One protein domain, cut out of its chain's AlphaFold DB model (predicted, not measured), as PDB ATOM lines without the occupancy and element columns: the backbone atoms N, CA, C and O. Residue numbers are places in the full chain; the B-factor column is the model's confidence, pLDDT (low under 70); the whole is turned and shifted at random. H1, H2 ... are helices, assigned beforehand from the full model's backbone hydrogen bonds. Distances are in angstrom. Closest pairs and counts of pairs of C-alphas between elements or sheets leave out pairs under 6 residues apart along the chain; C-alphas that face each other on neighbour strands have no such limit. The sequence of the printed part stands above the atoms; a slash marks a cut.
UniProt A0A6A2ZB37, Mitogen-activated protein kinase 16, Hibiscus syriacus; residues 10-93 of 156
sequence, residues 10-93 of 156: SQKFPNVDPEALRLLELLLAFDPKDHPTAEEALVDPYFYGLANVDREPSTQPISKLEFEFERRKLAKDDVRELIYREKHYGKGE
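AT A GLANCE: This is residues 10 to 93 of the 156 residues of the protein "Mitogen-activated protein kinase 16" of Hibiscus syriacus (UniProt A0A6A2ZB37). With little regular structure, this is a drawn-out chain: a loose cluster of H1, H2 and loops at one end, the helix H4 at the other, and between them a long stretch with no named element, residues 43 to 67, leading to the short H3; residues 59 to 68, of which 68 belongs to H3, stand free. The 84 printed residues hold four named helices, H1 to H4 in order, and no named strand; the class is all helix, with 33 residues in named elements. The whole is extended, radius of gyration of the C-alphas 20.8 A, spanning 55 by 31 by 22 A.

IN THESE COORDINATES: H1, residues 18 to 27, begins at C-alpha (115.578, 205.355, 202.258) and measures 14.3 A. H2 is residues 38 to 42, 6.2 A; H3 is residues 68 to 71, 5.2 A. H4, residues 76 to 89, measures 20.3 A and ends at C-alpha (99.317, 166.601, 177.665).

HOW THE PARTS SIT: H1 and H2 are close but not clearly touching; their closest C-alphas, Leu 23 and Ala 41, are 7.4 A apart. H3 and H4 are apart. In H1, H2 and H4 every O i to N i+4 pair is within hydrogen-bond range; H3 is too short for one.

THE WHOLE: The farthest C-alphas, Gln 11 and Glu 93, are 60.0 A apart. The printed part has no cut. The link from H2 to H3 is long, 25 residues. Residues 89 to 93 have pLDDT under 70.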
ATOM      1  N   SER A  10     122.825 202.442 204.114       93.62
ATOM      2  CA  SER A  10     122.920 203.875 203.796       93.62
ATOM      3  C   SER A  10     124.353 204.356 203.554       93.62
ATOM      4  O   SER A  10     124.586 205.236 202.731       93.62
ATOM      5  N   GLN A  11     125.337 203.755 204.234       93.88
ATOM      6  CA  GLN A  11     126.749 204.075 204.025       93.88
ATOM      7  C   GLN A  11     127.322 203.361 202.795       93.88
ATOM      8  O   GLN A  11     128.227 203.877 202.140       93.88
ATOM      9  N   LYS A  12     126.821 202.160 202.486       93.81
ATOM     10  CA  LYS A  12     127.274 201.370 201.334       93.81
ATOM     11  C   LYS A  12     126.716 201.910 200.019       93.81
ATOM     12  O   LYS A  12     127.408 201.879 199.005       93.81
ATOM     13  N   PHE A  13     125.476 202.378 200.061       94.75
ATOM     14  CA  PHE A  13     124.698 202.853 198.928       94.75
ATOM     15  C   PHE A  13     124.246 204.294 199.202       94.75
ATOM     16  O   PHE A  13     123.117 204.522 199.638       94.75
ATOM     17  N   PRO A  14     125.134 205.283 199.001       95.00
ATOM     18  CA  PRO A  14     124.778 206.683 199.195       95.00
ATOM     19  C   PRO A  14     123.748 207.135 198.150       95.00
ATOM     20  O   PRO A  14     123.764 206.665 197.014       95.00
ATOM     21  N   ASN A  15     122.899 208.099 198.518       94.06
ATOM     22  CA  ASN A  15     121.890 208.729 197.648       94.06
ATOM     23  C   ASN A  15     120.804 207.789 197.095       94.06
ATOM     24  O   ASN A  15     120.143 208.130 196.117       94.06
ATOM     25  N   VAL A  16     120.616 206.615 197.698       95.44
ATOM     26  CA  VAL A  16     119.479 205.739 197.395       95.44
ATOM     27  C   VAL A  16     118.290 206.139 198.265       95.44
ATOM     28  O   VAL A  16     118.469 206.616 199.387       95.44
ATOM     29  N   ASP A  17     117.084 205.939 197.736       95.31
ATOM     30  CA  ASP A  17     115.839 206.126 198.471       95.31
ATOM     31  C   ASP A  17     115.869 205.345 199.810       95.31
ATOM     32  O   ASP A  17     116.134 204.135 199.811       95.31
ATOM     33  N   PRO A  18     115.623 206.010 200.955       95.50
ATOM     34  CA  PRO A  18     115.578 205.355 202.258       95.50
ATOM     35  C   PRO A  18     114.585 204.186 202.344       95.50
ATOM     36  O   PRO A  18     114.868 203.213 203.047       95.50
ATOM     37  N   GLU A  19     113.452 204.253 201.643       94.94
ATOM     38  CA  GLU A  19     112.435 203.194 201.631       94.94
ATOM     39  C   GLU A  19     112.945 201.959 200.883       94.94
ATOM     40  O   GLU A  19     112.846 200.838 201.389       94.94
ATOM     41  N   ALA A  20     113.629 202.171 199.753       95.44
ATOM     42  CA  ALA A  20     114.288 201.103 199.003       95.44
ATOM     43  C   ALA A  20     115.344 200.387 199.850       95.44
ATOM     44  O   ALA A  20     115.432 199.157 199.857       95.44
ATOM     45  N   LEU A  21     116.163 201.161 200.571       96.06
ATOM     46  CA  LEU A  21     117.209 200.610 201.429       96.06
ATOM     47  C   LEU A  21     116.620 199.824 202.597       96.06
ATOM     48  O   LEU A  21     117.133 198.749 202.905       96.06
ATOM     49  N   ARG A  22     115.537 200.314 203.208       94.88
ATOM     50  CA  ARG A  22     114.840 199.603 204.286       94.88
ATOM     51  C   ARG A  22     114.316 198.252 203.807       94.88
ATOM     52  O   ARG A  22     114.573 197.240 204.456       94.88
ATOM     53  N   LEU A  23     113.613 198.229 202.675       96.19
ATOM     54  CA  LEU A  23     113.103 196.986 202.099       96.19
ATOM     55  C   LEU A  23     114.253 196.023 201.764       96.19
ATOM     56  O   LEU A  23     114.182 194.832 202.067       96.19
ATOM     57  N   LEU A  24     115.348 196.535 201.198       95.81
ATOM     58  CA  LEU A  24     116.522 195.731 200.863       95.81
ATOM     59  C   LEU A  24     117.206 195.127 202.101       95.81
ATOM     60  O   LEU A  24     117.665 193.986 202.043       95.81
ATOM     61  N   GLU A  25     117.278 195.860 203.214       94.44
ATOM     62  CA  GLU A  25     117.809 195.342 204.483       94.44
ATOM     63  C   GLU A  25     116.965 194.175 205.017       94.44
ATOM     64  O   GLU A  25     117.534 193.188 205.489       94.44
ATOM     65  N   LEU A  26     115.637 194.245 204.884       95.12
ATOM     66  CA  LEU A  26     114.725 193.164 205.274       95.12
ATOM     67  C   LEU A  26     114.883 191.926 204.378       95.12
ATOM     68  O   LEU A  26     115.036 190.810 204.875       95.12
ATOM     69  N   LEU A  27     114.921 192.116 203.054       96.19
ATOM     70  CA  LEU A  27     115.078 191.021 202.085       96.19
ATOM     71  C   LEU A  27     116.432 190.303 202.199       96.19
ATOM     72  O   LEU A  27     116.548 189.127 201.856       96.19
ATOM     73  N   LEU A  28     117.465 191.007 202.663       94.94
ATOM     74  CA  LEU A  28     118.810 190.461 202.861       94.94
ATOM     75  C   LEU A  28     119.114 190.123 204.325       94.94
ATOM     76  O   LEU A  28     120.282 189.890 204.664       94.94
ATOM     77  N   ALA A  29     118.099 190.076 205.193       93.25
ATOM     78  CA  ALA A  29     118.297 189.654 206.570       93.25
ATOM     79  C   ALA A  29     118.855 188.221 206.621       93.25
ATOM     80  O   ALA A  29     118.657 187.402 205.724       93.25
ATOM     81  N   PHE A  30     119.633 187.913 207.657       91.25
ATOM     82  CA  PHE A  30     120.299 186.613 207.736       91.25
ATOM     83  C   PHE A  30     119.350 185.498 208.188       91.25
ATOM     84  O   PHE A  30     119.465 184.370 207.710       91.25
ATOM     85  N   ASP A  31     118.455 185.795 209.134       93.19
ATOM     86  CA  ASP A  31     117.437 184.844 209.568       93.19
ATOM     87  C   ASP A  31     116.279 184.874 208.557       93.19
ATOM     88  O   ASP A  31     115.704 185.939 208.335       93.19
ATOM     89  N   PRO A  32     115.898 183.734 207.957       94.19
ATOM     90  CA  PRO A  32     114.740 183.672 207.068       94.19
ATOM     91  C   PRO A  32     113.430 184.121 207.725       94.19
ATOM     92  O   PRO A  32     112.481 184.449 207.025       94.19
ATOM     93  N   LYS A  33     113.343 184.110 209.061       93.75
ATOM     94  CA  LYS A  33     112.168 184.610 209.791       93.75
ATOM     95  C   LYS A  33     112.039 186.128 209.762       93.75
ATOM     96  O   LYS A  33     110.949 186.630 210.002       93.75
ATOM     97  N   ASP A  34     113.143 186.820 209.506       94.19
ATOM     98  CA  ASP A  34     113.168 188.273 209.375       94.19
ATOM     99  C   ASP A  34     112.821 188.703 207.936       94.19
ATOM    100  O   ASP A  34     112.692 189.896 207.665       94.19
ATOM    101  N   HIS A  35     112.677 187.748 207.002       95.44
ATOM    102  CA  HIS A  35     112.269 188.037 205.629       95.44
ATOM    103  C   HIS A  35     110.768 188.315 205.583       95.44
ATOM    104  O   HIS A  35     109.990 187.497 206.084       95.44
ATOM    105  N   PRO A  36     110.338 189.410 204.937       96.06
ATOM    106  CA  PRO A  36     108.932 189.600 204.642       96.06
ATOM    107  C   PRO A  36     108.482 188.535 203.641       96.06
ATOM    108  O   PRO A  36     109.244 188.084 202.775       96.06
ATOM    109  N   THR A  37     107.218 188.152 203.727       93.94
ATOM    110  CA  THR A  37     106.577 187.403 202.647       93.94
ATOM    111  C   THR A  37     106.534 188.248 201.371       93.94
ATOM    112  O   THR A  37     106.636 189.472 201.407       93.94
ATOM    113  N   ALA A  38     106.361 187.599 200.216       92.06
ATOM    114  CA  ALA A  38     106.225 188.323 198.952       92.06
ATOM    115  C   ALA A  38     105.041 189.307 198.977       92.06
ATOM    116  O   ALA A  38     105.151 190.402 198.441       92.06
ATOM    117  N   GLU A  39     103.941 188.932 199.635       90.19
ATOM    118  CA  GLU A  39     102.763 189.786 199.812       90.19
ATOM    119  C   GLU A  39     103.079 191.011 200.679       90.19
ATOM    120  O   GLU A  39     102.817 192.136 200.270       90.19
ATOM    121  N   GLU A  40     103.727 190.824 201.832       92.81
ATOM    122  CA  GLU A  40     104.139 191.940 202.697       92.81
ATOM    123  C   GLU A  40     105.136 192.874 202.005       92.81
ATOM    124  O   GLU A  40     105.047 194.091 202.154       92.81
ATOM    125  N   ALA A  41     106.068 192.320 201.222       94.00
ATOM    126  CA  ALA A  41     107.043 193.105 200.475       94.00
ATOM    127  C   ALA A  41     106.389 193.958 199.378       94.00
ATOM    128  O   ALA A  41     106.837 195.077 199.149       94.00
ATOM    129  N   LEU A  42     105.337 193.461 198.718       91.12
ATOM    130  CA  LEU A  42     104.599 194.207 197.688       91.12
ATOM    131  C   LEU A  42     103.779 195.368 198.270       91.12
ATOM    132  O   LEU A  42     103.546 196.355 197.580       91.12
ATOM    133  N   VAL A  43     103.388 195.285 199.545       91.69
ATOM    134  CA  VAL A  43     102.665 196.351 200.265       91.69
ATOM    135  C   VAL A  43     103.619 197.411 200.852       91.69
ATOM    136  O   VAL A  43     103.169 198.419 201.401       91.69
ATOM    137  N   ASP A  44     104.939 197.226 200.748       94.75
ATOM    138  CA  ASP A  44     105.917 198.184 201.271       94.75
ATOM    139  C   ASP A  44     105.770 199.574 200.599       94.75
ATOM    140  O   ASP A  44     105.576 199.644 199.382       94.75
ATOM    141  N   PRO A  45     105.891 200.686 201.358       94.69
ATOM    142  CA  PRO A  45     105.905 202.058 200.841       94.69
ATOM    143  C   PRO A  45     106.780 202.273 199.608       94.69
ATOM    144  O   PRO A  45     106.388 203.030 198.722       94.69
ATOM    145  N   TYR A  46     107.889 201.538 199.489       95.38
ATOM    146  CA  TYR A  46     108.754 201.614 198.319       95.38
ATOM    147  C   TYR A  46     108.024 201.331 196.990       95.38
ATOM    148  O   TYR A  46     108.397 201.870 195.948       95.38
ATOM    149  N   PHE A  47     106.966 200.512 197.006       93.12
ATOM    150  CA  PHE A  47     106.136 200.211 195.835       93.12
ATOM    151  C   PHE A  47     104.842 201.033 195.765       93.12
ATOM    152  O   PHE A  47     103.949 200.713 194.972       93.12
ATOM    153  N   TYR A  48     104.708 202.097 196.562       91.06
ATOM    154  CA  TYR A  48     103.517 202.937 196.546       91.06
ATOM    155  C   TYR A  48     103.264 203.509 195.142       91.06
ATOM    156  O   TYR A  48     104.138 204.104 194.515       91.06
ATOM    157  N   GLY A  49     102.052 203.297 194.624       88.69
ATOM    158  CA  GLY A  49     101.668 203.688 193.264       88.69
ATOM    159  C   GLY A  49     102.095 202.714 192.157       88.69
ATOM    160  O   GLY A  49     101.660 202.887 191.020       88.69
ATOM    161  N   LEU A  50     102.887 201.682 192.470       88.44
ATOM    162  CA  LEU A  50     103.228 200.590 191.550       88.44
ATOM    163  C   LEU A  50     102.447 199.308 191.857       88.44
ATOM    164  O   LEU A  50     102.010 198.632 190.925       88.44
ATOM    165  N   ALA A  51     102.272 198.984 193.141       84.69
ATOM    166  CA  ALA A  51     101.567 197.780 193.574       84.69
ATOM    167  C   ALA A  51     100.075 197.839 193.213       84.69
ATOM    168  O   ALA A  51      99.402 198.851 193.443       84.69
ATOM    169  N   ASN A  52      99.546 196.746 192.660       83.88
ATOM    170  CA  ASN A  52      98.127 196.641 192.324       83.88
ATOM    171  C   ASN A  52      97.598 195.233 192.614       83.88
ATOM    172  O   ASN A  52      97.839 194.299 191.851       83.88
ATOM    173  N   VAL A  53      96.791 195.124 193.674       77.38
ATOM    174  CA  VAL A  53      96.188 193.865 194.140       77.38
ATOM    175  C   VAL A  53      95.372 193.174 193.044       77.38
ATOM    176  O   VAL A  53      95.448 191.956 192.903       77.38
ATOM    177  N   ASP A  54      94.656 193.931 192.207       81.69
ATOM    178  CA  ASP A  54      93.853 193.363 191.115       81.69
ATOM    179  C   ASP A  54      94.727 192.733 190.015       81.69
ATOM    180  O   ASP A  54      94.267 191.882 189.253       81.69
ATOM    181  N   ARG A  55      95.999 193.143 189.922       85.56
ATOM    182  CA  ARG A  55      96.989 192.638 188.956       85.56
ATOM    183  C   ARG A  55      97.997 191.668 189.578       85.56
ATOM    184  O   ARG A  55      98.876 191.167 188.874       85.56
ATOM    185  N   GLU A  56      97.856 191.374 190.864       85.75
ATOM    186  CA  GLU A  56      98.744 190.512 191.645       85.75
ATOM    187  C   GLU A  56      97.948 189.357 192.280       85.75
ATOM    188  O   GLU A  56      97.878 189.232 193.503       85.75
ATOM    189  N   PRO A  57      97.313 188.489 191.466       83.81
ATOM    190  CA  PRO A  57      96.481 187.419 191.994       83.81
ATOM    191  C   PRO A  57      97.315 186.410 192.789       83.81
ATOM    192  O   PRO A  57      98.352 185.921 192.327       83.81
ATOM    193  N   SER A  58      96.820 186.034 193.967       80.50
ATOM    194  CA  SER A  58      97.367 184.917 194.730       80.50
ATOM    195  C   SER A  58      96.883 183.582 194.158       80.50
ATOM    196  O   SER A  58      95.751 183.434 193.693       80.50
ATOM    197  N   THR A  59      97.758 182.577 194.177       80.19
ATOM    198  CA  THR A  59      97.388 181.200 193.827       80.19
ATOM    199  C   THR A  59      97.006 180.418 195.075       80.19
ATOM    200  O   THR A  59      97.534 180.647 196.163       80.19
ATOM    201  N   GLN A  60      96.131 179.428 194.901       82.81
ATOM    202  CA  GLN A  60      95.887 178.432 195.938       82.81
ATOM    203  C   GLN A  60      97.188 177.684 196.270       82.81
ATOM    204  O   GLN A  60      97.992 177.436 195.358       82.81
ATOM    205  N   PRO A  61      97.403 177.298 197.543       84.25
ATOM    206  CA  PRO A  61      98.542 176.477 197.920       84.25
ATOM    207  C   PRO A  61      98.585 175.185 197.104       84.25
ATOM    208  O   PRO A  61      97.596 174.460 196.998       84.25
ATOM    209  N   ILE A  62      99.755 174.886 196.551       82.75
ATOM    210  CA  ILE A  62      99.980 173.671 195.770       82.75
ATOM    211  C   ILE A  62      99.998 172.469 196.718       82.75
ATOM    212  O   ILE A  62     100.631 172.497 197.780       82.75
ATOM    213  N   SER A  63      99.317 171.387 196.340       86.50
ATOM    214  CA  SER A  63      99.333 170.156 197.131       86.50
ATOM    215  C   SER A  63     100.735 169.551 197.166       86.50
ATOM    216  O   SER A  63     101.414 169.444 196.148       86.50
ATOM    217  N   LYS A  64     101.149 169.030 198.327       82.94
ATOM    218  CA  LYS A  64     102.429 168.310 198.465       82.94
ATOM    219  C   LYS A  64     102.532 167.084 197.550       82.94
ATOM    220  O   LYS A  64     103.644 166.657 197.252       82.94
ATOM    221  N   LEU A  65     101.396 166.511 197.140       83.75
ATOM    222  CA  LEU A  65     101.351 165.375 196.214       83.75
ATOM    223  C   LEU A  65     101.797 165.766 194.798       83.75
ATOM    224  O   LEU A  65     102.335 164.929 194.082       83.75
ATOM    225  N   GLU A  66     101.645 167.033 194.409       83.06
ATOM    226  CA  GLU A  66     102.077 167.516 193.090       83.06
ATOM    227  C   GLU A  66     103.604 167.428 192.928       83.06
ATOM    228  O   GLU A  66     104.099 167.106 191.853       83.06
ATOM    229  N   PHE A  67     104.350 167.573 194.028       85.25
ATOM    230  CA  PHE A  67     105.811 167.429 194.082       85.25
ATOM    231  C   PHE A  67     106.284 165.999 194.401       85.25
ATOM    232  O   PHE A  67     107.467 165.761 194.653       85.25
ATOM    233  N   GLU A  68     105.397 165.000 194.414       85.56
ATOM    234  CA  GLU A  68     105.772 163.626 194.775       85.56
ATOM    235  C   GLU A  68     106.753 162.993 193.775       85.56
ATOM    236  O   GLU A  68     107.559 162.138 194.144       85.56
ATOM    237  N   PHE A  69     106.743 163.423 192.509       85.56
ATOM    238  CA  PHE A  69     107.715 162.958 191.516       85.56
ATOM    239  C   PHE A  69     109.164 163.313 191.892       85.56
ATOM    240  O   PHE A  69     110.043 162.488 191.666       85.56
ATOM    241  N   GLU A  70     109.406 164.466 192.519       84.69
ATOM    242  CA  GLU A  70     110.746 164.912 192.929       84.69
ATOM    243  C   GLU A  70     111.268 164.128 194.142       84.69
ATOM    244  O   GLU A  70     112.467 163.903 194.301       84.69
ATOM    245  N   ARG A  71     110.355 163.649 194.992       85.50
ATOM    246  CA  ARG A  71     110.689 162.884 196.202       85.50
ATOM    247  C   ARG A  71     110.963 161.402 195.923       85.50
ATOM    248  O   ARG A  71     111.428 160.692 196.819       85.50
ATOM    249  N   ARG A  72     110.672 160.916 194.712       87.06
ATOM    250  CA  ARG A  72     110.927 159.531 194.290       87.06
ATOM    251  C   ARG A  72     112.337 159.388 193.718       87.06
ATOM    252  O   ARG A  72     112.858 160.282 193.064       87.06
ATOM    253  N   LYS A  73     112.950 158.218 193.917       90.62
ATOM    254  CA  LYS A  73     114.172 157.852 193.187       90.62
ATOM    255  C   LYS A  73     113.779 157.482 191.760       90.62
ATOM    256  O   LYS A  73     113.219 156.412 191.552       90.62
ATOM    257  N   LEU A  74     114.049 158.375 190.816       90.75
ATOM    258  CA  LEU A  74     113.747 158.179 189.400       90.75
ATOM    259  C   LEU A  74     115.004 157.754 188.641       90.75
ATOM    260  O   LEU A  74     116.072 158.349 188.808       90.75
ATOM    261  N   ALA A  75     114.881 156.740 187.788       94.88
ATOM    262  CA  ALA A  75     115.896 156.436 186.792       94.88
ATOM    263  C   ALA A  75     115.794 157.418 185.613       94.88
ATOM    264  O   ALA A  75     114.786 158.097 185.410       94.88
ATOM    265  N   LYS A  76     116.842 157.465 184.787       94.69
ATOM    266  CA  LYS A  76     116.881 158.311 183.583       94.69
ATOM    267  C   LYS A  76     115.663 158.096 182.676       94.69
ATOM    268  O   LYS A  76     115.147 159.060 182.114       94.69
ATOM    269  N   ASP A  77     115.226 156.849 182.532       95.25
ATOM    270  CA  ASP A  77     114.081 156.509 181.689       95.25
ATOM    271  C   ASP A  77     112.751 156.968 182.310       95.25
ATOM    272  O   ASP A  77     111.896 157.458 181.577       95.25
ATOM    273  N   ASP A  78     112.615 156.949 183.641       90.19
ATOM    274  CA  ASP A  78     111.430 157.474 184.334       90.19
ATOM    275  C   ASP A  78     111.303 158.992 184.159       90.19
ATOM    276  O   ASP A  78     110.224 159.501 183.861       90.19
ATOM    277  N   VAL A  79     112.412 159.731 184.294       91.25
ATOM    278  CA  VAL A  79     112.429 161.187 184.060       91.25
ATOM    279  C   VAL A  79     112.066 161.501 182.609       91.25
ATOM    280  O   VAL A  79     111.276 162.408 182.348       91.25
ATOM    281  N   ARG A  80     112.605 160.734 181.653       92.00
ATOM    282  CA  ARG A  80     112.287 160.895 180.230       92.00
ATOM    283  C   ARG A  80     110.794 160.679 179.968       92.00
ATOM    284  O   ARG A  80     110.192 161.462 179.239       92.00
ATOM    285  N   GLU A  81     110.211 159.651 180.570       89.62
ATOM    286  CA  GLU A  81     108.787 159.346 180.458       89.62
ATOM    287  C   GLU A  81     107.913 160.455 181.063       89.62
ATOM    288  O   GLU A  81     106.947 160.882 180.432       89.62
ATOM    289  N   LEU A  82     108.274 160.986 182.236       89.00
ATOM    290  CA  LEU A  82     107.568 162.123 182.841       89.00
ATOM    291  C   LEU A  82     107.574 163.356 181.922       89.00
ATOM    292  O   LEU A  82     106.533 163.984 181.732       89.00
ATOM    293  N   ILE A  83     108.714 163.661 181.295       89.06
ATOM    294  CA  ILE A  83     108.832 164.773 180.339       89.06
ATOM    295  C   ILE A  83     107.995 164.513 179.080       89.06
ATOM    296  O   ILE A  83     107.333 165.427 178.583       89.06
ATOM    297  N   TYR A  84     108.006 163.288 178.541       87.88
ATOM    298  CA  TYR A  84     107.192 162.955 177.368       87.88
ATOM    299  C   TYR A  84     105.704 163.085 177.655       87.88
ATOM    300  O   TYR A  84     104.981 163.667 176.846       87.88
ATOM    301  N   ARG A  85     105.253 162.600 178.811       85.31
ATOM    302  CA  ARG A  85     103.868 162.762 179.251       85.31
ATOM    303  C   ARG A  85     103.475 164.237 179.285       85.31
ATOM    304  O   ARG A  85     102.527 164.604 178.595       85.31
ATOM    305  N   GLU A  86     104.270 165.089 179.938       85.19
ATOM    306  CA  GLU A  86     104.027 166.541 179.975       85.19
ATOM    307  C   GLU A  86     103.961 167.175 178.582       85.19
ATOM    308  O   GLU A  86     103.019 167.901 178.259       85.19
ATOM    309  N   LYS A  87     104.902 166.822 177.701       79.44
ATOM    310  CA  LYS A  87     104.930 167.304 176.314       79.44
ATOM    311  C   LYS A  87     103.648 166.967 175.542       79.44
ATOM    312  O   LYS A  87     103.219 167.757 174.699       79.44
ATOM    313  N   HIS A  88     103.066 165.794 175.774       75.31
ATOM    314  CA  HIS A  88     101.889 165.327 175.044       75.31
ATOM    315  C   HIS A  88     100.557 165.762 175.689       75.31
ATOM    316  O   HIS A  88      99.559 165.859 174.971       75.31
ATOM    317  N   TYR A  89     100.534 166.135 176.977       63.72
ATOM    318  CA  TYR A  89      99.317 166.601 177.665       63.72
ATOM    319  C   TYR A  89      98.740 167.915 177.107       63.72
ATOM    320  O   TYR A  89      97.522 168.098 177.107       63.72
ATOM    321  N   GLY A  90      99.566 168.807 176.554       59.00
ATOM    322  CA  GLY A  90      99.101 170.056 175.930       59.00
ATOM    323  C   GLY A  90      98.299 169.879 174.628       59.00
ATOM    324  O   GLY A  90      97.774 170.865 174.112       59.00
ATOM    325  N   LYS A  91      98.204 168.653 174.083       58.56
ATOM    326  CA  LYS A  91      97.630 168.379 172.750       58.56
ATOM    327  C   LYS A  91      96.221 167.759 172.752       58.56
ATOM    328  O   LYS A  91      95.695 167.472 171.685       58.56
ATOM    329  N   GLY A  92      95.568 167.646 173.911       53.12
ATOM    330  CA  GLY A  92      94.111 167.452 173.975       53.12
ATOM    331  C   GLY A  92      93.582 166.016 173.940       53.12
ATOM    332  O   GLY A  92      92.398 165.839 173.679       53.12
ATOM    333  N   GLU A  93      94.382 164.997 174.261       50.50
ATOM    334  CA  GLU A  93      93.886 163.615 174.362       50.50
ATOM    335  C   GLU A  93      94.365 162.956 175.671       50.50
ATOM    336  O   GLU A  93      95.550 162.692 175.846       50.50
TER     337      GLU A  93